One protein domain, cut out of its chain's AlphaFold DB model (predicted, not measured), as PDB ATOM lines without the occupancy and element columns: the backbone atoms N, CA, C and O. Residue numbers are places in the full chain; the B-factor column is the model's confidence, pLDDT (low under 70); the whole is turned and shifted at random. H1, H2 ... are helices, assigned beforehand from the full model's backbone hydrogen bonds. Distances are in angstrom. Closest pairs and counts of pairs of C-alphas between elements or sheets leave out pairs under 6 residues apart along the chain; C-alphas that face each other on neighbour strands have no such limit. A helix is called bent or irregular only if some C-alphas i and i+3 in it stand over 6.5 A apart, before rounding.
ATOM      1  N   TYR A  50      40.002 -38.447 -23.190       61.28
ATOM      2  CA  TYR A  50      39.092 -38.866 -22.139       61.28
ATOM      3  C   TYR A  50      39.212 -40.380 -22.002       61.28
ATOM      4  O   TYR A  50      39.250 -41.113 -22.991       61.28
ATOM      5  N   LEU A  51      39.276 -40.860 -20.764       67.19
ATOM      6  CA  LEU A  51      39.108 -42.284 -20.530       67.19
ATOM      7  C   LEU A  51      37.663 -42.633 -20.907       67.19
ATOM      8  O   LEU A  51      36.717 -41.986 -20.447       67.19
ATOM      9  N   ASP A  52      37.503 -43.631 -21.771       73.62
ATOM     10  CA  ASP A  52      36.200 -44.249 -22.002       73.62
ATOM     11  C   ASP A  52      35.720 -44.902 -20.695       73.62
ATOM     12  O   ASP A  52      36.489 -45.497 -19.931       73.62
ATOM     13  N   ILE A  53      34.424 -44.792 -20.432       75.50
ATOM     14  CA  ILE A  53      33.762 -45.346 -19.254       75.50
ATOM     15  C   ILE A  53      33.947 -46.869 -19.180       75.50
ATOM     16  O   ILE A  53      34.043 -47.441 -18.093       75.50
ATOM     17  N   ASN A  54      34.121 -47.516 -20.338       76.75
ATOM     18  CA  ASN A  54      34.384 -48.947 -20.467       76.75
ATOM     19  C   ASN A  54      35.756 -49.381 -19.916       76.75
ATOM     20  O   ASN A  54      35.946 -50.561 -19.617       76.75
ATOM     21  N   PHE A  55      36.711 -48.459 -19.716       77.62
ATOM     22  CA  PHE A  55      38.002 -48.775 -19.083       77.62
ATOM     23  C   PHE A  55      37.891 -49.017 -17.570       77.62
ATOM     24  O   PHE A  55      38.817 -49.561 -16.952       77.62
ATOM     25  N   ILE A  56      36.773 -48.634 -16.948       81.12
ATOM     26  CA  ILE A  56      36.517 -48.911 -15.537       81.12
ATOM     27  C   ILE A  56      36.067 -50.372 -15.409       81.12
ATOM     28  O   ILE A  56      34.955 -50.750 -15.777       81.12
ATOM     29  N   THR A  57      36.945 -51.216 -14.865       83.69
ATOM     30  CA  THR A  57      36.708 -52.658 -14.720       83.69
ATOM     31  C   THR A  57      36.400 -53.013 -13.273       83.69
ATOM     32  O   THR A  57      37.221 -52.792 -12.380       83.69
ATOM     33  N   TYR A  58      35.220 -53.592 -13.054       85.62
ATOM     34  CA  TYR A  58      34.809 -54.106 -11.751       85.62
ATOM     35  C   TYR A  58      35.616 -55.353 -11.372       85.62
ATOM     36  O   TYR A  58      35.756 -56.275 -12.177       85.62
ATOM     37  N   ASP A  59      36.129 -55.371 -10.142       84.25
ATOM     38  CA  ASP A  59      36.765 -56.533  -9.524       84.25
ATOM     39  C   ASP A  59      36.108 -56.795  -8.154       84.25
ATOM     40  O   ASP A  59      36.287 -55.989  -7.234       84.25
ATOM     41  N   PRO A  60      35.375 -57.912  -7.977       79.69
ATOM     42  CA  PRO A  60      34.675 -58.210  -6.726       79.69
ATOM     43  C   PRO A  60      35.630 -58.411  -5.542       79.69
ATOM     44  O   PRO A  60      35.235 -58.232  -4.391       79.69
ATOM     45  N   LYS A  61      36.903 -58.754  -5.796       79.94
ATOM     46  CA  LYS A  61      37.911 -58.946  -4.742       79.94
ATOM     47  C   LYS A  61      38.540 -57.634  -4.286       79.94
ATOM     48  O   LYS A  61      39.102 -57.581  -3.193       79.94
ATOM     49  N   ASN A  62      38.464 -56.585  -5.105       83.19
ATOM     50  CA  ASN A  62      39.071 -55.295  -4.812       83.19
ATOM     51  C   ASN A  62      38.191 -54.130  -5.283       83.19
ATOM     52  O   ASN A  62      38.452 -53.489  -6.300       83.19
ATOM     53  N   LEU A  63      37.189 -53.796  -4.470       77.81
ATOM     54  CA  LEU A  63      36.324 -52.633  -4.693       77.81
ATOM     55  C   LEU A  63      37.083 -51.292  -4.649       77.81
ATOM     56  O   LEU A  63      36.598 -50.303  -5.190       77.81
ATOM     57  N   ASN A  64      38.283 -51.262  -4.061       80.62
ATOM     58  CA  ASN A  64      39.136 -50.076  -3.957       80.62
ATOM     59  C   ASN A  64      40.240 -50.062  -5.028       80.62
ATOM     60  O   ASN A  64      41.290 -49.450  -4.839       80.62
ATOM     61  N   LYS A  65      40.032 -50.764  -6.152       80.19
ATOM     62  CA  LYS A  65      40.985 -50.812  -7.272       80.19
ATOM     63  C   LYS A  65      41.318 -49.422  -7.822       80.19
ATOM     64  O   LYS A  65      42.451 -49.195  -8.239       80.19
ATOM     65  N   TYR A  66      40.343 -48.517  -7.821       81.25
ATOM     66  CA  TYR A  66      40.498 -47.136  -8.266       81.25
ATOM     67  C   TYR A  66      40.521 -46.199  -7.054       81.25
ATOM     68  O   TYR A  66      39.758 -46.390  -6.106       81.25
ATOM     69  N   ASP A  67      41.380 -45.178  -7.089       82.88
ATOM     70  CA  ASP A  67      41.370 -44.110  -6.087       82.88
ATOM     71  C   ASP A  67      40.183 -43.174  -6.352       82.88
ATOM     72  O   ASP A  67      40.256 -42.253  -7.165       82.88
ATOM     73  N   LEU A  68      39.067 -43.442  -5.672       85.25
ATOM     74  CA  LEU A  68      37.826 -42.678  -5.818       85.25
ATOM     75  C   LEU A  68      37.868 -41.316  -5.100       85.25
ATOM     76  O   LEU A  68      36.897 -40.567  -5.183       85.25
ATOM     77  N   LYS A  69      38.946 -40.993  -4.360       86.62
ATOM     78  CA  LYS A  69      39.083 -39.754  -3.565       86.62
ATOM     79  C   LYS A  69      37.832 -39.427  -2.729       86.62
ATOM     80  O   LYS A  69      37.400 -38.273  -2.666       86.62
ATOM     81  N   ILE A  70      37.265 -40.448  -2.080       88.75
ATOM     82  CA  ILE A  70      35.956 -40.410  -1.398       88.75
ATOM     83  C   ILE A  70      35.858 -39.235  -0.422       88.75
ATOM     84  O   ILE A  70      34.847 -38.541  -0.393       88.75
ATOM     85  N   ASP A  71      36.916 -38.977   0.347       89.25
ATOM     86  CA  ASP A  71      36.937 -37.897   1.338       89.25
ATOM     87  C   ASP A  71      36.736 -36.523   0.696       89.25
ATOM     88  O   ASP A  71      35.907 -35.740   1.154       89.25
ATOM     89  N   SER A  72      37.428 -36.271  -0.417       89.00
ATOM     90  CA  SER A  72      37.311 -35.020  -1.165       89.00
ATOM     91  C   SER A  72      35.951 -34.897  -1.859       89.00
ATOM     92  O   SER A  72      35.369 -33.812  -1.878       89.00
ATOM     93  N   VAL A  73      35.405 -35.997  -2.387       90.19
ATOM     94  CA  VAL A  73      34.061 -36.028  -2.991       90.19
ATOM     95  C   VAL A  73      32.985 -35.711  -1.950       90.19
ATOM     96  O   VAL A  73      32.107 -34.878  -2.186       90.19
ATOM     97  N   ILE A  74      33.054 -36.338  -0.772       90.94
ATOM     98  CA  ILE A  74      32.103 -36.090   0.318       90.94
ATOM     99  C   ILE A  74      32.215 -34.651   0.800       90.94
ATOM    100  O   ILE A  74      31.189 -34.004   0.970       90.94
ATOM    101  N   GLU A  75      33.426 -34.130   0.989       89.44
ATOM    102  CA  GLU A  75      33.632 -32.738   1.392       89.44
ATOM    103  C   GLU A  75      33.008 -31.765   0.379       89.44
ATOM    104  O   GLU A  75      32.231 -30.884   0.753       89.44
ATOM    105  N   THR A  76      33.252 -31.984  -0.915       88.50
ATOM    106  CA  THR A  76      32.687 -31.169  -2.002       88.50
ATOM    107  C   THR A  76      31.155 -31.245  -2.020       88.50
ATOM    108  O   THR A  76      30.461 -30.230  -2.125       88.50
ATOM    109  N   THR A  77      30.601 -32.444  -1.835       90.69
ATOM    110  CA  THR A  77      29.148 -32.672  -1.796       90.69
ATOM    111  C   THR A  77      28.509 -32.030  -0.557       90.69
ATOM    112  O   THR A  77      27.458 -31.398  -0.644       90.69
ATOM    113  N   MET A  78      29.165 -32.118   0.602       90.12
ATOM    114  CA  MET A  78      28.716 -31.499   1.855       90.12
ATOM    115  C   MET A  78      28.765 -29.969   1.809       90.12
ATOM    116  O   MET A  78      27.929 -29.316   2.429       90.12
ATOM    117  N   ASN A  79      29.709 -29.389   1.069       87.81
ATOM    118  CA  ASN A  79      29.814 -27.939   0.905       87.81
ATOM    119  C   ASN A  79      28.764 -27.377  -0.067       87.81
ATOM    120  O   ASN A  79      28.371 -26.217   0.051       87.81
ATOM    121  N   THR A  80      28.289 -28.193  -1.011       87.25
ATOM    122  CA  THR A  80      27.339 -27.781  -2.059       87.25
ATOM    123  C   THR A  80      25.880 -28.107  -1.741       87.25
ATOM    124  O   THR A  80      24.982 -27.572  -2.397       87.25
ATOM    125  N   ILE A  81      25.606 -28.949  -0.736       88.94
ATOM    126  CA  ILE A  81      24.235 -29.314  -0.373       88.94
ATOM    127  C   ILE A  81      23.477 -28.148   0.280       88.94
ATOM    128  O   ILE A  81      23.883 -27.555   1.282       88.94
ATOM    129  N   HIS A  82      22.295 -27.861  -0.254       85.06
ATOM    130  CA  HIS A  82      21.358 -26.892   0.288       85.06
ATOM    131  C   HIS A  82      20.180 -27.598   0.958       85.06
ATOM    132  O   HIS A  82      19.341 -28.223   0.321       85.06
ATOM    133  N   LEU A  83      20.070 -27.430   2.276       78.69
ATOM    134  CA  LEU A  83      18.924 -27.906   3.063       78.69
ATOM    135  C   LEU A  83      17.946 -26.759   3.415       78.69
ATOM    136  O   LEU A  83      17.144 -26.863   4.342       78.69
ATOM    137  N   THR A  84      18.028 -25.607   2.734       63.28
ATOM    138  CA  THR A  84      17.482 -24.319   3.203       63.28
ATOM    139  C   THR A  84      15.940 -24.182   3.202       63.28
ATOM    140  O   THR A  84      15.264 -24.183   2.181       63.28
ATOM    141  N   LYS A  85      15.398 -23.922   4.407       48.78
ATOM    142  CA  LYS A  85      14.424 -22.882   4.853       48.78
ATOM    143  C   LYS A  85      13.121 -22.545   4.084       48.78
ATOM    144  O   LYS A  85      12.430 -21.628   4.535       48.78
ATOM    145  N   ARG A  86      12.715 -23.191   2.983       46.94
ATOM    146  CA  ARG A  86      11.413 -22.836   2.352       46.94
ATOM    147  C   ARG A  86      10.179 -23.317   3.133       46.94
ATOM    148  O   ARG A  86       9.177 -22.605   3.137       46.94
ATOM    149  N   ASP A  87      10.280 -24.416   3.881       45.59
ATOM    150  CA  ASP A  87       9.133 -24.979   4.621       45.59
ATOM    151  C   ASP A  87       8.711 -24.157   5.853       45.59
ATOM    152  O   ASP A  87       7.546 -24.157   6.247       45.59
ATOM    153  N   ASP A  88       9.624 -23.378   6.444       43.56
ATOM    154  CA  ASP A  88       9.292 -22.549   7.614       43.56
ATOM    155  C   ASP A  88       8.354 -21.381   7.252       43.56
ATOM    156  O   ASP A  88       7.718 -20.789   8.133       43.56
ATOM    157  N   LYS A  89       8.254 -21.020   5.962       42.47
ATOM    158  CA  LYS A  89       7.301 -20.005   5.494       42.47
ATOM    159  C   LYS A  89       5.914 -20.590   5.256       42.47
ATOM    160  O   LYS A  89       4.951 -19.898   5.575       42.47
ATOM    161  N   SER A 139      16.721 -24.791  13.451       84.69
ATOM    162  CA  SER A 139      15.870 -25.126  12.310       84.69
ATOM    163  C   SER A 139      16.081 -26.591  11.929       84.69
ATOM    164  O   SER A 139      17.231 -27.023  11.880       84.69
ATOM    165  N   VAL A 140      15.013 -27.303  11.560       83.00
ATOM    166  CA  VAL A 140      15.055 -28.719  11.135       83.00
ATOM    167  C   VAL A 140      16.176 -28.973  10.118       83.00
ATOM    168  O   VAL A 140      16.908 -29.941  10.243       83.00
ATOM    169  N   ALA A 141      16.393 -28.044   9.182       83.00
ATOM    170  CA  ALA A 141      17.479 -28.096   8.202       83.00
ATOM    171  C   ALA A 141      18.892 -28.207   8.807       83.00
ATOM    172  O   ALA A 141      19.730 -28.938   8.292       83.00
ATOM    173  N   LYS A 142      19.159 -27.476   9.896       85.25
ATOM    174  CA  LYS A 142      20.448 -27.527  10.603       85.25
ATOM    175  C   LYS A 142      20.619 -28.860  11.319       85.25
ATOM    176  O   LYS A 142      21.691 -29.437  11.253       85.25
ATOM    177  N   GLN A 143      19.551 -29.364  11.933       86.38
ATOM    178  CA  GLN A 143      19.566 -30.672  12.584       86.38
ATOM    179  C   GLN A 143      19.776 -31.796  11.562       86.38
ATOM    180  O   GLN A 143      20.606 -32.664  11.784       86.38
ATOM    181  N   THR A 144      19.117 -31.735  10.401       87.44
ATOM    182  CA  THR A 144      19.344 -32.679   9.293       87.44
ATOM    183  C   THR A 144      20.793 -32.635   8.804       87.44
ATOM    184  O   THR A 144      21.382 -33.683   8.563       87.44
ATOM    185  N   PHE A 145      21.393 -31.444   8.695       88.50
ATOM    186  CA  PHE A 145      22.804 -31.306   8.327       88.50
ATOM    187  C   PHE A 145      23.751 -31.916   9.370       88.50
ATOM    188  O   PHE A 145      24.727 -32.562   9.004       88.50
ATOM    189  N   LEU A 146      23.468 -31.729  10.664       89.25
ATOM    190  CA  LEU A 146      24.254 -32.330  11.745       89.25
ATOM    191  C   LEU A 146      24.171 -33.857  11.708       89.25
ATOM    192  O   LEU A 146      25.211 -34.506  11.722       89.25
ATOM    193  N   VAL A 147      22.969 -34.416  11.536       89.12
ATOM    194  CA  VAL A 147      22.775 -35.865  11.372       89.12
ATOM    195  C   VAL A 147      23.545 -36.380  10.152       89.12
ATOM    196  O   VAL A 147      24.232 -37.391  10.246       89.12
ATOM    197  N   LEU A 148      23.506 -35.672   9.020       89.12
ATOM    198  CA  LEU A 148      24.288 -36.035   7.833       89.12
ATOM    199  C   LEU A 148      25.800 -36.044   8.129       89.12
ATOM    200  O   LEU A 148      26.498 -36.972   7.730       89.12
ATOM    201  N   LYS A 149      26.295 -35.043   8.868       90.25
ATOM    202  CA  LYS A 149      27.710 -34.908   9.238       90.25
ATOM    203  C   LYS A 149      28.176 -35.994  10.215       90.25
ATOM    204  O   LYS A 149      29.263 -36.536  10.040       90.25
ATOM    205  N   GLU A 150      27.370 -36.316  11.222       90.81
ATOM    206  CA  GLU A 150      27.666 -37.368  12.207       90.81
ATOM    207  C   GLU A 150      27.763 -38.752  11.554       90.81
ATOM    208  O   GLU A 150      28.548 -39.591  11.985       90.81
ATOM    209  N   ASN A 151      27.020 -38.964  10.465       90.62
ATOM    210  CA  ASN A 151      26.922 -40.252   9.783       90.62
ATOM    211  C   ASN A 151      27.795 -40.364   8.519       90.62
ATOM    212  O   ASN A 151      27.647 -41.309   7.743       90.62
ATOM    213  N   ILE A 152      28.760 -39.454   8.328       90.56
ATOM    214  CA  ILE A 152      29.755 -39.526   7.242       90.56
ATOM    215  C   ILE A 152      30.491 -40.880   7.169       90.56
ATOM    216  O   ILE A 152      30.682 -41.362   6.052       90.56
ATOM    217  N   PRO A 153      30.910 -41.521   8.283       90.38
ATOM    218  CA  PRO A 153      31.601 -42.810   8.218       90.38
ATOM    219  C   PRO A 153      30.795 -43.891   7.491       90.38
ATOM    220  O   PRO A 153      31.339 -44.579   6.632       90.38
ATOM    221  N   MET A 154      29.487 -43.971   7.748       88.56
ATOM    222  CA  MET A 154      28.602 -44.882   7.019       88.56
ATOM    223  C   MET A 154      28.488 -44.468   5.549       88.56
ATOM    224  O   MET A 154      28.574 -45.309   4.656       88.56
ATOM    225  N   ILE A 155      28.311 -43.172   5.276       90.69
ATOM    226  CA  ILE A 155      28.164 -42.664   3.904       90.69
ATOM    227  C   ILE A 155      29.379 -43.066   3.053       90.69
ATOM    228  O   ILE A 155      29.208 -43.470   1.903       90.69
ATOM    229  N   LYS A 156      30.591 -43.029   3.627       90.62
ATOM    230  CA  LYS A 156      31.818 -43.532   2.987       90.62
ATOM    231  C   LYS A 156      31.735 -45.021   2.658       90.62
ATOM    232  O   LYS A 156      32.142 -45.422   1.571       90.62
ATOM    233  N   GLU A 157      31.204 -45.825   3.575       90.69
ATOM    234  CA  GLU A 157      31.068 -47.272   3.405       90.69
ATOM    235  C   GLU A 157      30.061 -47.642   2.306       90.69
ATOM    236  O   GLU A 157      30.313 -48.566   1.532       90.69
ATOM    237  N   ILE A 158      28.956 -46.894   2.179       93.06
ATOM    238  CA  ILE A 158      27.945 -47.124   1.135       93.06
ATOM    239  C   ILE A 158      28.392 -46.612  -0.239       93.06
ATOM    240  O   ILE A 158      28.078 -47.252  -1.242       93.06
ATOM    241  N   ILE A 159      29.120 -45.490  -0.319       93.56
ATOM    242  CA  ILE A 159      29.468 -44.849  -1.603       93.56
ATOM    243  C   ILE A 159      30.183 -45.801  -2.564       93.56
ATOM    244  O   ILE A 159      29.862 -45.802  -3.751       93.56
ATOM    245  N   VAL A 160      31.128 -46.614  -2.082       91.94
ATOM    246  CA  VAL A 160      31.936 -47.475  -2.962       91.94
ATOM    247  C   VAL A 160      31.099 -48.591  -3.598       91.94
ATOM    248  O   VAL A 160      31.081 -48.674  -4.829       91.94
ATOM    249  N   PRO A 161      30.357 -49.421  -2.836       92.81
ATOM    250  CA  PRO A 161      29.412 -50.369  -3.424       92.81
ATOM    251  C   PRO A 161      28.383 -49.703  -4.344       92.81
ATOM    252  O   PRO A 161      28.060 -50.254  -5.395       92.81
ATOM    253  N   LEU A 162      27.881 -48.519  -3.974       94.19
ATOM    254  CA  LEU A 162      26.867 -47.797  -4.743       94.19
ATOM    255  C   LEU A 162      27.412 -47.321  -6.098       94.19
ATOM    256  O   LEU A 162      26.735 -47.475  -7.113       94.19
ATOM    257  N   PHE A 163      28.644 -46.802  -6.129       94.50
ATOM    258  CA  PHE A 163      29.350 -46.436  -7.359       94.50
ATOM    259  C   PHE A 163      29.462 -47.638  -8.302       94.50
ATOM    260  O   PHE A 163      29.039 -47.559  -9.455       94.50
ATOM    261  N   TRP A 164      29.954 -48.774  -7.798       93.25
ATOM    262  CA  TRP A 164      30.110 -49.984  -8.605       93.25
ATOM    263  C   TRP A 164      28.786 -50.545  -9.106       93.25
ATOM    264  O   TRP A 164      28.699 -50.977 -10.254       93.25
ATOM    265  N   LEU A 165      27.742 -50.487  -8.281       94.06
ATOM    266  CA  LEU A 165      26.406 -50.906  -8.678       94.06
ATOM    267  C   LEU A 165      25.867 -50.036  -9.820       94.06
ATOM    268  O   LEU A 165      25.306 -50.574 -10.771       94.06
ATOM    269  N   MET A 166      26.041 -48.711  -9.752       94.12
ATOM    270  CA  MET A 166      25.627 -47.811 -10.838       94.12
ATOM    271  C   MET A 166      26.446 -48.044 -12.106       94.12
ATOM    272  O   MET A 166      25.868 -48.142 -13.186       94.12
ATOM    273  N   HIS A 167      27.761 -48.222 -11.971       91.44
ATOM    274  CA  HIS A 167      28.646 -48.528 -13.095       91.44
ATOM    275  C   HIS A 167      28.228 -49.809 -13.827       91.44
ATOM    276  O   HIS A 167      28.023 -49.803 -15.040       91.44
ATOM    277  N   LEU A 168      28.015 -50.902 -13.087       91.19
ATOM    278  CA  LEU A 168      27.559 -52.167 -13.663       91.19
ATOM    279  C   LEU A 168      26.159 -52.049 -14.273       91.19
ATOM    280  O   LEU A 168      25.929 -52.564 -15.361       91.19
ATOM    281  N   LYS A 169      25.228 -51.344 -13.617       89.81
ATOM    282  CA  LYS A 169      23.852 -51.189 -14.118       89.81
ATOM    283  C   LYS A 169      23.800 -50.445 -15.458       89.81
ATOM    284  O   LYS A 169      22.944 -50.770 -16.275       89.81
ATOM    285  N   PHE A 170      24.681 -49.468 -15.679       88.81
ATOM    286  CA  PHE A 170      24.691 -48.674 -16.912       88.81
ATOM    287  C   PHE A 170      25.532 -49.277 -18.032       88.81
ATOM    288  O   PHE A 170      25.110 -49.218 -19.183       88.81
ATOM    289  N   HIS A 171      26.678 -49.879 -17.714       86.62
ATOM    290  CA  HIS A 171      27.638 -50.309 -18.738       86.62
ATOM    291  C   HIS A 171      27.706 -51.825 -18.922       86.62
ATOM    292  O   HIS A 171      28.106 -52.297 -19.980       86.62
ATOM    293  N   PHE A 172      27.288 -52.603 -17.921       86.94
ATOM    294  CA  PHE A 172      27.367 -54.065 -17.943       86.94
ATOM    295  C   PHE A 172      26.089 -54.719 -17.381       86.94
ATOM    296  O   PHE A 172      26.169 -55.506 -16.429       86.94
ATOM    297  N   PRO A 173      24.901 -54.430 -17.953       87.56
ATOM    298  CA  PRO A 173      23.617 -54.910 -17.424       87.56
ATOM    299  C   PRO A 173      23.486 -56.442 -17.426       87.56
ATOM    300  O   PRO A 173      22.682 -56.998 -16.673       87.56
ATOM    301  N   ASP A 174      24.299 -57.136 -18.225       89.06
ATOM    302  CA  ASP A 174      24.328 -58.598 -18.306       89.06
ATOM    303  C   ASP A 174      24.913 -59.258 -17.050       89.06
ATOM    304  O   ASP A 174      24.612 -60.416 -16.750       89.06
ATOM    305  N   LYS A 175      25.694 -58.522 -16.247       89.56
ATOM    306  CA  LYS A 175      26.325 -59.025 -15.018       89.56
ATOM    307  C   LYS A 175      25.370 -59.040 -13.819       89.56
ATOM    308  O   LYS A 175      25.664 -58.508 -12.750       89.56
ATOM    309  N   LYS A 176      24.212 -59.683 -13.981       91.19
ATOM    310  CA  LYS A 176      23.121 -59.688 -12.987       91.19
ATOM    311  C   LYS A 176      23.541 -60.216 -11.613       91.19
ATOM    312  O   LYS A 176      23.157 -59.630 -10.610       91.19
ATOM    313  N   ALA A 177      24.368 -61.263 -11.561       89.94
ATOM    314  CA  ALA A 177      24.824 -61.847 -10.297       89.94
ATOM    315  C   ALA A 177      25.658 -60.863  -9.452       89.94
ATOM    316  O   ALA A 177      25.418 -60.724  -8.258       89.94
ATOM    317  N   GLU A 178      26.594 -60.142 -10.078       90.38
ATOM    318  CA  GLU A 178      27.417 -59.123  -9.406       90.38
ATOM    319  C   GLU A 178      26.565 -57.920  -8.969       90.38
ATOM    320  O   GLU A 178      26.733 -57.382  -7.874       90.38
ATOM    321  N   ILE A 179      25.607 -57.524  -9.813       91.88
ATOM    322  CA  ILE A 179      24.639 -56.465  -9.509       91.88
ATOM    323  C   ILE A 179      23.804 -56.834  -8.274       91.88
ATOM    324  O   ILE A 179      23.605 -55.992  -7.397       91.88
ATOM    325  N   ASP A 180      23.309 -58.067  -8.190       92.19
ATOM    326  CA  ASP A 180      22.460 -58.505  -7.083       92.19
ATOM    327  C   ASP A 180      23.251 -58.696  -5.777       92.19
ATOM    328  O   ASP A 180      22.756 -58.302  -4.719       92.19
ATOM    329  N   ASP A 181      24.503 -59.164  -5.841       91.44
ATOM    330  CA  ASP A 181      25.409 -59.217  -4.681       91.44
ATOM    331  C   ASP A 181      25.675 -57.813  -4.105       91.44
ATOM    332  O   ASP A 181      25.505 -57.565  -2.905       91.44
ATOM    333  N   LEU A 182      25.981 -56.836  -4.969       92.50
ATOM    334  CA  LEU A 182      26.158 -55.445  -4.549       92.50
ATOM    335  C   LEU A 182      24.877 -54.855  -3.947       92.50
ATOM    336  O   LEU A 182      24.948 -54.183  -2.916       92.50
ATOM    337  N   LYS A 183      23.700 -55.122  -4.534       92.62
ATOM    338  CA  LYS A 183      22.412 -54.694  -3.954       92.62
ATOM    339  C   LYS A 183      22.193 -55.288  -2.570       92.62
ATOM    340  O   LYS A 183      21.755 -54.566  -1.671       92.62
ATOM    341  N   GLN A 184      22.478 -56.576  -2.383       91.88
ATOM    342  CA  GLN A 184      22.316 -57.245  -1.095       91.88
ATOM    343  C   GLN A 184      23.252 -56.638  -0.046       91.88
ATOM    344  O   GLN A 184      22.816 -56.330   1.066       91.88
ATOM    345  N   ARG A 185      24.507 -56.375  -0.422       91.50
ATOM    346  CA  ARG A 185      25.487 -55.710   0.441       91.50
ATOM    347  C   ARG A 185      25.064 -54.294   0.832       91.50
ATOM    348  O   ARG A 185      25.105 -53.955   2.012       91.50
ATOM    349  N   ILE A 186      24.617 -53.478  -0.125       92.69
ATOM    350  CA  ILE A 186      24.114 -52.120   0.150       92.69
ATOM    351  C   ILE A 186      22.894 -52.179   1.068       92.69
ATOM    352  O   ILE A 186      22.816 -51.422   2.032       92.69
ATOM    353  N   SER A 187      21.969 -53.106   0.810       89.94
ATOM    354  CA  SER A 187      20.765 -53.287   1.627       89.94
ATOM    355  C   SER A 187      21.107 -53.659   3.069       89.94
ATOM    356  O   SER A 187      20.473 -53.157   3.994       89.94
ATOM    357  N   TYR A 188      22.123 -54.504   3.271       90.88
ATOM    358  CA  TYR A 188      22.607 -54.875   4.598       90.88
ATOM    359  C   TYR A 188      23.142 -53.659   5.367       90.88
ATOM    360  O   TYR A 188      22.631 -53.356   6.445       90.88
ATOM    361  N   ILE A 189      24.087 -52.917   4.774       90.12
ATOM    362  CA  ILE A 189      24.700 -51.728   5.395       90.12
ATOM    363  C   ILE A 189      23.630 -50.665   5.679       90.12
ATOM    364  O   ILE A 189      23.564 -50.090   6.765       90.12
ATOM    365  N   TYR A 190      22.736 -50.427   4.715       89.88
ATOM    366  CA  TYR A 190      21.673 -49.438   4.857       89.88
ATOM    367  C   TYR A 190      20.656 -49.815   5.943       89.88
ATOM    368  O   TYR A 190      20.179 -48.947   6.673       89.88
ATOM    369  N   ARG A 191      20.347 -51.108   6.098       88.00
ATOM    370  CA  ARG A 191      19.457 -51.596   7.158       88.00
ATOM    371  C   ARG A 191      20.072 -51.416   8.541       88.00
ATOM    372  O   ARG A 191      19.388 -50.914   9.429       88.00
ATOM    373  N   GLU A 192      21.330 -51.815   8.723       87.56
ATOM    374  CA  GLU A 192      22.041 -51.619   9.996       87.56
ATOM    375  C   GLU A 192      22.097 -50.142  10.377       87.56
ATOM    376  O   GLU A 192      21.905 -49.781  11.535       87.56
ATOM    377  N   PHE A 193      22.262 -49.283   9.378       86.81
ATOM    378  CA  PHE A 193      22.268 -47.850   9.571       86.81
ATOM    379  C   PHE A 193      20.911 -47.249   9.959       86.81
ATOM    380  O   PHE A 193      20.851 -46.366  10.812       86.81
ATOM    381  N   LEU A 194      19.819 -47.670   9.317       86.38
ATOM    382  CA  LEU A 194      18.491 -47.122   9.606       86.38
ATOM    383  C   LEU A 194      17.934 -47.601  10.949       86.38
ATOM    384  O   LEU A 194      17.089 -46.918  11.532       86.38
ATOM    385  N   TYR A 195      18.401 -48.747  11.445       85.69
ATOM    386  CA  TYR A 195      17.868 -49.384  12.645       85.69
ATOM    387  C   TYR A 195      17.903 -48.469  13.892       85.69
ATOM    388  O   TYR A 195      16.838 -48.243  14.468       85.69
ATOM    389  N   PRO A 196      19.027 -47.812  14.253       82.88
ATOM    390  CA  PRO A 196      19.066 -46.864  15.370       82.88
ATOM    391  C   PRO A 196      18.092 -45.684  15.244       82.88
ATOM    392  O   PRO A 196      17.558 -45.212  16.248       82.88
ATOM    393  N   PHE A 197      17.820 -45.200  14.027       83.69
ATOM    394  CA  PHE A 197      16.869 -44.100  13.818       83.69
ATOM    395  C   PHE A 197      15.420 -44.519  14.068       83.69
ATOM    396  O   PHE A 197      14.587 -43.669  14.385       83.69
ATOM    397  N   GLN A 198      15.122 -45.813  13.941       79.06
ATOM    398  CA  GLN A 198      13.806 -46.381  14.214       79.06
ATOM    399  C   GLN A 198      13.632 -46.756  15.693       79.06
ATOM    400  O   GLN A 198      12.521 -46.649  16.207       79.06
ATOM    401  N   THR A 199      14.704 -47.158  16.387       78.25
ATOM    402  CA  THR A 199      14.627 -47.687  17.761       78.25
ATOM    403  C   THR A 199      14.892 -46.658  18.855       78.25
ATOM    404  O   THR A 199      14.204 -46.669  19.873       78.25
ATOM    405  N   ASP A 200      15.871 -45.767  18.681       74.69
ATOM    406  CA  ASP A 200      16.399 -44.974  19.802       74.69
ATOM    407  C   ASP A 200      15.612 -43.685  20.072       74.69
ATOM    408  O   ASP A 200      15.781 -43.071  21.125       74.69
ATOM    409  N   GLY A 201      14.789 -43.215  19.125       72.44
ATOM    410  CA  GLY A 201      13.951 -42.011  19.269       72.44
ATOM    411  C   GLY A 201      14.699 -40.698  19.571       72.44
ATOM    412  O   GLY A 201      14.064 -39.667  19.793       72.44
ATOM    413  N   LYS A 202      16.041 -40.709  19.581       79.62
ATOM    414  CA  LYS A 202      16.908 -39.571  19.943       79.62
ATOM    415  C   LYS A 202      16.767 -38.389  18.980       79.62
ATOM    416  O   LYS A 202      16.910 -37.238  19.387       79.62
ATOM    417  N   VAL A 203      16.478 -38.669  17.710       83.25
ATOM    418  CA  VAL A 203      16.337 -37.665  16.649       83.25
ATOM    419  C   VAL A 203      14.849 -37.457  16.336       83.25
ATOM    420  O   VAL A 203      14.120 -38.437  16.180       83.25
ATOM    421  N   PRO A 204      14.356 -36.208  16.204       86.38
ATOM    422  CA  PRO A 204      12.963 -35.963  15.842       86.38
ATOM    423  C   PRO A 204      12.605 -36.616  14.501       86.38
ATOM    424  O   PRO A 204      13.315 -36.405  13.520       86.38
ATOM    425  N   SER A 205      11.465 -37.307  14.413       84.88
ATOM    426  CA  SER A 205      11.039 -38.002  13.178       84.88
ATOM    427  C   SER A 205      11.050 -37.089  11.939       84.88
ATOM    428  O   SER A 205      11.592 -37.472  10.911       84.88
ATOM    429  N   LYS A 206      10.621 -35.822  12.051       87.12
ATOM    430  CA  LYS A 206      10.706 -34.848  10.940       87.12
ATOM    431  C   LYS A 206      12.134 -34.616  10.413       87.12
ATOM    432  O   LYS A 206      12.304 -34.260   9.249       87.12
ATOM    433  N   VAL A 207      13.148 -34.716  11.275       86.75
ATOM    434  CA  VAL A 207      14.567 -34.570  10.907       86.75
ATOM    435  C   VAL A 207      15.055 -35.844  10.225       86.75
ATOM    436  O   VAL A 207      15.726 -35.740   9.200       86.75
ATOM    437  N   VAL A 208      14.674 -37.008  10.762       87.00
ATOM    438  CA  VAL A 208      14.982 -38.333  10.199       87.00
ATOM    439  C   VAL A 208      14.401 -38.470   8.796       87.00
ATOM    440  O   VAL A 208      15.133 -38.803   7.874       87.00
ATOM    441  N   ASP A 209      13.133 -38.109   8.593       87.62
ATOM    442  CA  ASP A 209      12.488 -38.177   7.280       87.62
ATOM    443  C   ASP A 209      13.228 -37.307   6.257       87.62
ATOM    444  O   ASP A 209      13.579 -37.759   5.170       87.62
ATOM    445  N   LYS A 210      13.535 -36.052   6.616       86.94
ATOM    446  CA  LYS A 210      14.284 -35.145   5.732       86.94
ATOM    447  C   LYS A 210      15.682 -35.651   5.409       86.94
ATOM    448  O   LYS A 210      16.158 -35.410   4.302       86.94
ATOM    449  N   PHE A 211      16.319 -36.305   6.371       89.31
ATOM    450  CA  PHE A 211      17.614 -36.933   6.196       89.31
ATOM    451  C   PHE A 211      17.522 -38.134   5.241       89.31
ATOM    452  O   PHE A 211      18.229 -38.172   4.240       89.31
ATOM    453  N   ILE A 212      16.583 -39.058   5.454       89.75
ATOM    454  CA  ILE A 212      16.373 -40.214   4.570       89.75
ATOM    455  C   ILE A 212      16.045 -39.751   3.143       89.75
ATOM    456  O   ILE A 212      16.631 -40.245   2.180       89.75
ATOM    457  N   PHE A 213      15.179 -38.745   2.991       88.75
ATOM    458  CA  PHE A 213      14.821 -38.208   1.678       88.75
ATOM    459  C   PHE A 213      15.964 -37.483   0.966       88.75
ATOM    460  O   PHE A 213      15.916 -37.381  -0.258       88.75
ATOM    461  N   CYS A 214      16.978 -36.971   1.674       91.19
ATOM    462  CA  CYS A 214      18.104 -36.305   1.019       91.19
ATOM    463  C   CYS A 214      19.168 -37.281   0.500       91.19
ATOM    464  O   CYS A 214      19.899 -36.922  -0.423       91.19
ATOM    465  N   LEU A 215      19.247 -38.506   1.037       92.44
ATOM    466  CA  LEU A 215      20.301 -39.472   0.704       92.44
ATOM    467  C   LEU A 215      20.410 -39.806  -0.796       92.44
ATOM    468  O   LEU A 215      21.520 -39.710  -1.318       92.44
ATOM    469  N   PRO A 216      19.328 -40.117  -1.539       92.81
ATOM    470  CA  PRO A 216      19.453 -40.468  -2.957       92.81
ATOM    471  C   PRO A 216      20.052 -39.331  -3.791       92.81
ATOM    472  O   PRO A 216      20.870 -39.562  -4.680       92.81
ATOM    473  N   TYR A 217      19.692 -38.086  -3.473       93.25
ATOM    474  CA  TYR A 217      20.200 -36.893  -4.153       93.25
ATOM    475  C   TYR A 217      21.646 -36.592  -3.757       93.25
ATOM    476  O   TYR A 217      22.444 -36.214  -4.611       93.25
ATOM    477  N   PHE A 218      21.993 -36.799  -2.483       94.25
ATOM    478  CA  PHE A 218      23.370 -36.697  -2.006       94.25
ATOM    479  C   PHE A 218      24.279 -37.683  -2.749       94.25
ATOM    480  O   PHE A 218      25.291 -37.286  -3.320       94.25
ATOM    481  N   PHE A 219      23.878 -38.955  -2.819       95.00
ATOM    482  CA  PHE A 219      24.628 -39.971  -3.550       95.00
ATOM    483  C   PHE A 219      24.653 -39.718  -5.059       95.00
ATOM    484  O   PHE A 219      25.657 -40.014  -5.696       95.00
ATOM    485  N   THR A 220      23.596 -39.120  -5.624       94.06
ATOM    486  CA  THR A 220      23.591 -38.712  -7.037       94.06
ATOM    487  C   THR A 220      24.740 -37.749  -7.324       94.06
ATOM    488  O   THR A 220      25.505 -37.956  -8.262       94.06
ATOM    489  N   GLN A 221      24.879 -36.714  -6.492       93.56
ATOM    490  CA  GLN A 221      25.932 -35.714  -6.634       93.56
ATOM    491  C   GLN A 221      27.324 -36.331  -6.425       93.56
ATOM    492  O   GLN A 221      28.217 -36.107  -7.238       93.56
ATOM    493  N   ALA A 222      27.491 -37.144  -5.376       93.88
ATOM    494  CA  ALA A 222      28.771 -37.763  -5.043       93.88
ATOM    495  C   ALA A 222      29.248 -38.750  -6.122       93.88
ATOM    496  O   ALA A 222      30.403 -38.712  -6.529       93.88
ATOM    497  N   ILE A 223      28.367 -39.621  -6.621       94.31
ATOM    498  CA  ILE A 223      28.740 -40.606  -7.644       94.31
ATOM    499  C   ILE A 223      29.034 -39.922  -8.978       94.31
ATOM    500  O   ILE A 223      29.994 -40.301  -9.647       94.31
ATOM    501  N   GLN A 224      28.256 -38.906  -9.359       92.62
ATOM    502  CA  GLN A 224      28.553 -38.142 -10.567       92.62
ATOM    503  C   GLN A 224      29.940 -37.479 -10.483       92.62
ATOM    504  O   GLN A 224      30.697 -37.542 -11.447       92.62
ATOM    505  N   ASP A 225      30.302 -36.910  -9.329       91.12
ATOM    506  CA  ASP A 225      31.636 -36.337  -9.094       91.12
ATOM    507  C   ASP A 225      32.743 -37.407  -9.199       91.12
ATOM    508  O   ASP A 225      33.769 -37.186  -9.841       91.12
ATOM    509  N   ILE A 226      32.513 -38.620  -8.676       91.31
ATOM    510  CA  ILE A 226      33.448 -39.748  -8.841       91.31
ATOM    511  C   ILE A 226      33.662 -40.081 -10.325       91.31
ATOM    512  O   ILE A 226      34.809 -40.209 -10.752       91.31
ATOM    513  N   PHE A 227      32.593 -40.193 -11.121       90.50
ATOM    514  CA  PHE A 227      32.712 -40.454 -12.561       90.50
ATOM    515  C   PHE A 227      33.491 -39.353 -13.284       90.50
ATOM    516  O   PHE A 227      34.397 -39.649 -14.060       90.50
ATOM    517  N   ILE A 228      33.191 -38.088 -12.984       88.94
ATOM    518  CA  ILE A 228      33.883 -36.934 -13.567       88.94
ATOM    519  C   ILE A 228      35.382 -36.973 -13.240       88.94
ATOM    520  O   ILE A 228      36.209 -36.797 -14.136       88.94
ATOM    521  N   ARG A 229      35.749 -37.254 -11.984       87.00
ATOM    522  CA  ARG A 229      37.152 -37.325 -11.547       87.00
ATOM    523  C   ARG A 229      37.901 -38.513 -12.143       87.00
ATOM    524  O   ARG A 229      39.064 -38.362 -12.506       87.00
ATOM    525  N   LEU A 230      37.264 -39.681 -12.239       85.12
ATOM    526  CA  LEU A 230      37.884 -40.883 -12.809       85.12
ATOM    527  C   LEU A 230      38.096 -40.776 -14.319       85.12
ATOM    528  O   LEU A 230      39.080 -41.302 -14.830       85.12
ATOM    529  N   LEU A 231      37.181 -40.108 -15.021       84.00
ATOM    530  CA  LEU A 231      37.173 -40.030 -16.483       84.00
ATOM    531  C   LEU A 231      37.692 -38.689 -17.010       84.00
ATOM    532  O   LEU A 231      37.464 -38.352 -18.171       84.00
ATOM    533  N   CYS A 232      38.380 -37.921 -16.161       78.88
ATOM    534  CA  CYS A 232      38.991 -36.636 -16.507       78.88
ATOM    535  C   CYS A 232      38.007 -35.642 -17.155       78.88
ATOM    536  O   CYS A 232      38.367 -34.922 -18.083       78.88
ATOM    537  N   GLY A 233      36.758 -35.604 -16.680       74.62
ATOM    538  CA  GLY A 233      35.732 -34.709 -17.217       74.62
ATOM    539  C   GLY A 233      35.149 -35.153 -18.559       74.62
ATOM    540  O   GLY A 233      34.815 -34.301 -19.375       74.62
ATOM    541  N   ASN A 234      35.015 -36.462 -18.797       79.19
ATOM    542  CA  ASN A 234      34.328 -36.990 -19.978       79.19
ATOM    543  C   ASN A 234      32.926 -36.345 -20.139       79.19
ATOM    544  O   ASN A 234      32.143 -36.348 -19.176       79.19
ATOM    545  N   PRO A 235      32.584 -35.805 -21.329       73.94
ATOM    546  CA  PRO A 235      31.329 -35.086 -21.563       73.94
ATOM    547  C   PRO A 235      30.083 -35.926 -21.262       73.94
ATOM    548  O   PRO A 235      29.108 -35.384 -20.748       73.94
ATOM    549  N   VAL A 236      30.133 -37.246 -21.474       81.56
ATOM    550  CA  VAL A 236      29.011 -38.156 -21.185       81.56
ATOM    551  C   VAL A 236      28.652 -38.145 -19.695       81.56
ATOM    552  O   VAL A 236      27.483 -38.186 -19.333       81.56
ATOM    553  N   CYS A 237      29.643 -38.024 -18.808       81.19
ATOM    554  CA  CYS A 237      29.420 -38.005 -17.356       81.19
ATOM    555  C   CYS A 237      28.971 -36.637 -16.827       81.19
ATOM    556  O   CYS A 237      28.380 -36.531 -15.745       81.19
ATOM    557  N   MET A 238      29.261 -35.581 -17.587       81.38
ATOM    558  CA  MET A 238      28.786 -34.225 -17.312       81.38
ATOM    559  C   MET A 238      27.393 -33.970 -17.892       81.38
ATOM    560  O   MET A 238      26.747 -32.991 -17.513       81.38
ATOM    561  N   ASP A 239      26.918 -34.852 -18.771       85.38
ATOM    562  CA  ASP A 239      25.630 -34.699 -19.416       85.38
ATOM    563  C   ASP A 239      24.453 -34.821 -18.432       85.38
ATOM    564  O   ASP A 239      24.479 -35.503 -17.396       85.38
ATOM    565  N   ARG A 240      23.381 -34.108 -18.772       85.69
ATOM    566  CA  ARG A 240      22.147 -34.094 -18.006       85.69
ATOM    567  C   ARG A 240      21.487 -35.466 -17.998       85.69
ATOM    568  O   ARG A 240      20.954 -35.834 -16.951       85.69
ATOM    569  N   ASP A 241      21.499 -36.202 -19.103       87.88
ATOM    570  CA  ASP A 241      20.758 -37.460 -19.188       87.88
ATOM    571  C   ASP A 241      21.427 -38.540 -18.341       87.88
ATOM    572  O   ASP A 241      20.744 -39.228 -17.578       87.88
ATOM    573  N   PHE A 242      22.763 -38.579 -18.328       89.44
ATOM    574  CA  PHE A 242      23.528 -39.413 -17.399       89.44
ATOM    575  C   PHE A 242      23.181 -39.106 -15.937       89.44
ATOM    576  O   PHE A 242      22.844 -40.005 -15.160       89.44
ATOM    577  N   ARG A 243      23.171 -37.820 -15.558       90.00
ATOM    578  CA  ARG A 243      22.799 -37.390 -14.200       90.00
ATOM    579  C   ARG A 243      21.382 -37.818 -13.820       90.00
ATOM    580  O   ARG A 243      21.147 -38.236 -12.685       90.00
ATOM    581  N   MET A 244      20.430 -37.697 -14.742       90.81
ATOM    582  CA  MET A 244      19.034 -38.066 -14.500       90.81
ATOM    583  C   MET A 244      18.850 -39.584 -14.406       90.81
ATOM    584  O   MET A 244      18.151 -40.038 -13.500       90.81
ATOM    585  N   ALA A 245      19.520 -40.366 -15.258       90.88
ATOM    586  CA  ALA A 245      19.523 -41.828 -15.192       90.88
ATOM    587  C   ALA A 245      20.095 -42.335 -13.857       90.88
ATOM    588  O   ALA A 245      19.528 -43.232 -13.219       90.88
ATOM    589  N   LEU A 246      21.177 -41.700 -13.396       92.44
ATOM    590  CA  LEU A 246      21.804 -41.962 -12.106       92.44
ATOM    591  C   LEU A 246      20.868 -41.635 -10.942       92.44
ATOM    592  O   LEU A 246      20.629 -42.479 -10.078       92.44
ATOM    593  N   CYS A 247      20.265 -40.446 -10.962       92.25
ATOM    594  CA  CYS A 247      19.305 -40.031  -9.944       92.25
ATOM    595  C   CYS A 247      18.085 -40.960  -9.889       92.25
ATOM    596  O   CYS A 247      17.669 -41.373  -8.807       92.25
ATOM    597  N   SER A 248      17.548 -41.337 -11.052       92.69
ATOM    598  CA  SER A 248      16.409 -42.248 -11.166       92.69
ATOM    599  C   SER A 248      16.715 -43.615 -10.555       92.69
ATOM    600  O   SER A 248      15.967 -44.096  -9.702       92.69
ATOM    601  N   SER A 249      17.875 -44.192 -10.891       92.00
ATOM    602  CA  SER A 249      18.307 -45.489 -10.360       92.00
ATOM    603  C   SER A 249      18.531 -45.481  -8.849       92.00
ATOM    604  O   SER A 249      18.193 -46.458  -8.181       92.00
ATOM    605  N   LEU A 250      19.079 -44.397  -8.297       93.38
ATOM    606  CA  LEU A 250      19.280 -44.269  -6.854       93.38
ATOM    607  C   LEU A 250      17.957 -44.060  -6.115       93.38
ATOM    608  O   LEU A 250      17.720 -44.707  -5.099       93.38
ATOM    609  N   VAL A 251      17.068 -43.203  -6.618       91.69
ATOM    610  CA  VAL A 251      15.752 -43.003  -5.996       91.69
ATOM    611  C   VAL A 251      14.941 -44.297  -6.011       91.69
ATOM    612  O   VAL A 251      14.376 -44.656  -4.978       91.69
ATOM    613  N   GLU A 252      14.934 -45.036  -7.123       91.06
ATOM    614  CA  GLU A 252      14.286 -46.351  -7.210       91.06
ATOM    615  C   GLU A 252      14.872 -47.336  -6.186       91.06
ATOM    616  O   GLU A 252      14.121 -48.029  -5.508       91.06
ATOM    617  N   MET A 253      16.194 -47.353  -6.000       89.88
ATOM    618  CA  MET A 253      16.852 -48.250  -5.044       89.88
ATOM    619  C   MET A 253      16.510 -47.934  -3.583       89.88
ATOM    620  O   MET A 253      16.222 -48.843  -2.813       89.88
ATOM    621  N   PHE A 254      16.540 -46.657  -3.193       87.94
ATOM    622  CA  PHE A 254      16.309 -46.251  -1.803       87.94
ATOM    623  C   PHE A 254      14.824 -46.189  -1.424       87.94
ATOM    624  O   PHE A 254      14.494 -46.339  -0.251       87.94
ATOM    625  N   SER A 255      13.929 -45.943  -2.386       86.00
ATOM    626  CA  SER A 255      12.487 -45.803  -2.122       86.00
ATOM    627  C   SER A 255      11.638 -46.982  -2.596       86.00
ATOM    628  O   SER A 255      10.493 -47.106  -2.170       86.00
ATOM    629  N   GLY A 256      12.156 -47.824  -3.494       83.56
ATOM    630  CA  GLY A 256      11.389 -48.871  -4.174       83.56
ATOM    631  C   GLY A 256      10.389 -48.348  -5.213       83.56
ATOM    632  O   GLY A 256       9.639 -49.134  -5.785       83.56
ATOM    633  N   VAL A 257      10.346 -47.033  -5.461       85.19
ATOM    634  CA  VAL A 257       9.370 -46.392  -6.352       85.19
ATOM    635  C   VAL A 257      10.070 -45.857  -7.592       85.19
ATOM    636  O   VAL A 257      11.056 -45.131  -7.485       85.19
ATOM    637  N   LYS A 258       9.516 -46.152  -8.776       84.88
ATOM    638  CA  LYS A 258       9.971 -45.549 -10.033       84.88
ATOM    639  C   LYS A 258       9.626 -44.058 -10.056       84.88
ATOM    640  O   LYS A 258       8.443 -43.710 -10.028       84.88
ATOM    641  N   PRO A 259      10.627 -43.169 -10.080       83.12
ATOM    642  CA  PRO A 259      10.380 -41.739 -10.027       83.12
ATOM    643  C   PRO A 259       9.965 -41.178 -11.394       83.12
ATOM    644  O   PRO A 259      10.314 -41.712 -12.440       83.12
ATOM    645  N   ILE A 260       9.238 -40.058 -11.375       83.75
ATOM    646  CA  ILE A 260       8.899 -39.290 -12.582       83.75
ATOM    647  C   ILE A 260      10.021 -38.278 -12.843       83.75
ATOM    648  O   ILE A 260      10.361 -37.495 -11.950       83.75
ATOM    649  N   ASP A 261      10.549 -38.226 -14.066       77.75
ATOM    650  CA  ASP A 261      11.710 -37.392 -14.423       77.75
ATOM    651  C   ASP A 261      11.530 -35.897 -14.117       77.75
ATOM    652  O   ASP A 261      12.459 -35.215 -13.669       77.75
ATOM    653  N   SER A 262      10.314 -35.373 -14.297       77.19
ATOM    654  CA  SER A 262       9.984 -33.977 -13.985       77.19
ATOM    655  C   SER A 262      10.123 -33.661 -12.488       77.19
ATOM    656  O   SER A 262      10.601 -32.584 -12.118       77.19
ATOM    657  N   LEU A 263       9.771 -34.617 -11.621       82.12
ATOM    658  CA  LEU A 263       9.909 -34.502 -10.170       82.12
ATOM    659  C   LEU A 263      11.363 -34.668  -9.732       82.12
ATOM    660  O   LEU A 263      11.807 -33.925  -8.857       82.12
ATOM    661  N   LEU A 264      12.112 -35.578 -10.362       85.00
ATOM    662  CA  LEU A 264      13.538 -35.768 -10.088       85.00
ATOM    663  C   LEU A 264      14.321 -34.481 -10.307       85.00
ATOM    664  O   LEU A 264      15.057 -34.057  -9.421       85.00
ATOM    665  N   LYS A 265      14.114 -33.808 -11.446       83.81
ATOM    666  CA  LYS A 265      14.823 -32.562 -11.755       83.81
ATOM    667  C   LYS A 265      14.534 -31.487 -10.708       83.81
ATOM    668  O   LYS A 265      15.455 -30.842 -10.211       83.81
ATOM    669  N   SER A 266      13.260 -31.316 -10.349       84.19
ATOM    670  CA  SER A 266      12.847 -30.341  -9.337       84.19
ATOM    671  C   SER A 266      13.455 -30.658  -7.967       84.19
ATOM    672  O   SER A 266      14.014 -29.767  -7.326       84.19
ATOM    673  N   ARG A 267      13.424 -31.925  -7.535       85.38
ATOM    674  CA  ARG A 267      13.968 -32.353  -6.240       85.38
ATOM    675  C   ARG A 267      15.490 -32.307  -6.187       85.38
ATOM    676  O   ARG A 267      16.036 -31.831  -5.200       85.38
ATOM    677  N   LEU A 268      16.181 -32.702  -7.248       85.81
ATOM    678  CA  LEU A 268      17.635 -32.599  -7.324       85.81
ATOM    679  C   LEU A 268      18.077 -31.129  -7.275       85.81
ATOM    680  O   LEU A 268      18.958 -30.793  -6.490       85.81
ATOM    681  N   SER A 269      17.387 -30.240  -8.004       85.00
ATOM    682  CA  SER A 269      17.644 -28.789  -7.961       85.00
ATOM    683  C   SER A 269      17.333 -28.140  -6.607       85.00
ATOM    684  O   SER A 269      17.859 -27.075  -6.288       85.00
ATOM    685  N   PHE A 270      16.476 -28.777  -5.799       84.69
ATOM    686  CA  PHE A 270      16.176 -28.330  -4.442       84.69
ATOM    687  C   PHE A 270      17.359 -28.571  -3.495       84.69
ATOM    688  O   PHE A 270      17.638 -27.709  -2.665       84.69
ATOM    689  N   TYR A 271      18.059 -29.704  -3.633       84.69
ATOM    690  CA  TYR A 271      19.225 -30.036  -2.806       84.69
ATOM    691  C   TYR A 271      20.540 -29.481  -3.368       84.69
ATOM    692  O   TYR A 271      21.406 -29.098  -2.589       84.69
ATOM    693  N   PHE A 272      20.692 -29.398  -4.692       86.31
ATOM    694  CA  PHE A 272      21.921 -28.960  -5.355       86.31
ATOM    695  C   PHE A 272      21.606 -27.991  -6.495       86.31
ATOM    696  O   PHE A 272      20.955 -28.355  -7.473       86.31
ATOM    697  N   VAL A 273      22.101 -26.754  -6.396       80.38
ATOM    698  CA  VAL A 273      21.855 -25.710  -7.410       80.38
ATOM    699  C   VAL A 273      22.602 -26.007  -8.713       80.38
ATOM    700  O   VAL A 273      22.097 -25.698  -9.792       80.38
ATOM    701  N   ARG A 274      23.787 -26.623  -8.631       80.69
ATOM    702  CA  ARG A 274      24.633 -26.973  -9.781       80.69
ATOM    703  C   ARG A 274      25.046 -28.445  -9.747       80.69
ATOM    704  O   ARG A 274      25.033 -29.082  -8.694       80.69
ATOM    705  N   ALA A 275      25.343 -28.996 -10.923       83.19
ATOM    706  CA  ALA A 275      26.015 -30.291 -11.041       83.19
ATOM    707  C   ALA A 275      27.459 -30.185 -10.512       83.19
ATOM    708  O   ALA A 275      27.941 -29.061 -10.355       83.19
ATOM    709  N   PRO A 276      28.136 -31.307 -10.211       81.50
ATOM    710  CA  PRO A 276      29.558 -31.275  -9.898       81.50
ATOM    711  C   PRO A 276      30.313 -30.688 -11.093       81.50
ATOM    712  O   PRO A 276      30.087 -31.093 -12.233       81.50
ATOM    713  N   GLU A 277      31.159 -29.695 -10.834       75.62
ATOM    714  CA  GLU A 277      32.032 -29.117 -11.851       75.62
ATOM    715  C   GLU A 277      33.295 -29.984 -11.924       75.62
ATOM    716  O   GLU A 277      33.812 -30.435 -10.901       75.62
ATOM    717  N   ALA A 278      33.771 -30.272 -13.133       64.06
ATOM    718  CA  ALA A 278      35.042 -30.954 -13.295       64.06
ATOM    719  C   ALA A 278      36.165 -29.987 -12.898       64.06
ATOM    720  O   ALA A 278      36.335 -28.961 -13.557       64.06
ATOM    721  N   ASP A 279      36.967 -30.343 -11.888       53.59
ATOM    722  CA  ASP A 279      38.327 -29.812 -11.717       53.59
ATOM    723  C   ASP A 279      39.185 -30.358 -12.873       53.59
ATOM    724  O   ASP A 279      40.080 -31.190 -12.708       53.59
ATOM    725  N   VAL A 280      38.868 -29.938 -14.100       49.94
ATOM    726  CA  VAL A 280      39.840 -29.978 -15.183       49.94
ATOM    727  C   VAL A 280      40.922 -29.014 -14.715       49.94
ATOM    728  O   VAL A 280      40.573 -27.856 -14.479       49.94
TER     729      VAL A 280
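AT A GLANCE: This is residues 50 to 89 and 139 to 280 of the 529 residues of an uncharacterized protein of Tritrichomonas foetus (UniProt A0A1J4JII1). The arm H5b of the bent helix H5 is the core of a compact pile of mostly crossed helices: H1, H3 and H7 pack round it, H6 and H8 touch it, and H2 packs on the other arm, H5a. H3 and H4 make a hairpin along one side, with H4 outermost. The printed part has 182 residues with eight named helices, H1 to H8 in order, and no named strand: all helix. It is compact, with a radius of gyration of the C-alphas of 16.2 A and spans of 46 by 32 by 31 A.

HOW THE PARTS SIT: H5, residues 205 to 230, is the hub, touching six helices; assigned as one helix by its hydrogen bonds, it is bent, C-alphas 213 and 216 being 6.9 A apart, into H5a, 205 to 213, and H5b, 216 to 230. H1, residues 70 to 80, touches H5b at a steep tilt of 55 degrees, closest C-alphas Val 73 and Ala 222, 5.9 A. H2, residues 140 to 150, touches H5a, closest C-alphas Thr 144 and Val 207, 5.4 A. H3, residues 152 to 171, and H4, residues 176 to 199, form a hairpin, a shallow tilt of 27 degrees, closest C-alphas Leu 165 and Ile 179, 5.9 A. H4 is only just irregular: C-alphas 193 and 196 are 6.7 A apart. H6, residues 235 to 238, touches residues 224 to 228 of H5b, closest C-alphas Cys 237 and Ile 228, 6.0 A. H7, residues 240 to 255, touches H5b, closest C-alphas Cys 247 and Thr 220, 5.3 A. H8, residues 261 to 271, is about perpendicular to H7, 87 degrees, closest C-alphas Leu 264 and Ser 248, 7.2 A. Every O i to N i+4 pair is within hydrogen-bond range in H1, H2, H5a, H5b, H7 and H8, 14 of 16 in H3 and 18 of 20 in H4; H6 is too short for one.

IN THESE COORDINATES: H1 begins at C-alpha 70 (35.956, -40.410, -1.398) and H8 ends at C-alpha 271 (19.225, -30.036, -2.806). H3 is 28.2 A long, H4 34.1 A, H5b 20.9 A and H7 22.0 A.

THE WHOLE: Residues 90 to 138 are not printed, and 12.1 A separates C-alphas 89 and 139. The links printed whole are tight. Confidence is under 70 at residues 50 to 51, 84 to 89 and 278 to 280.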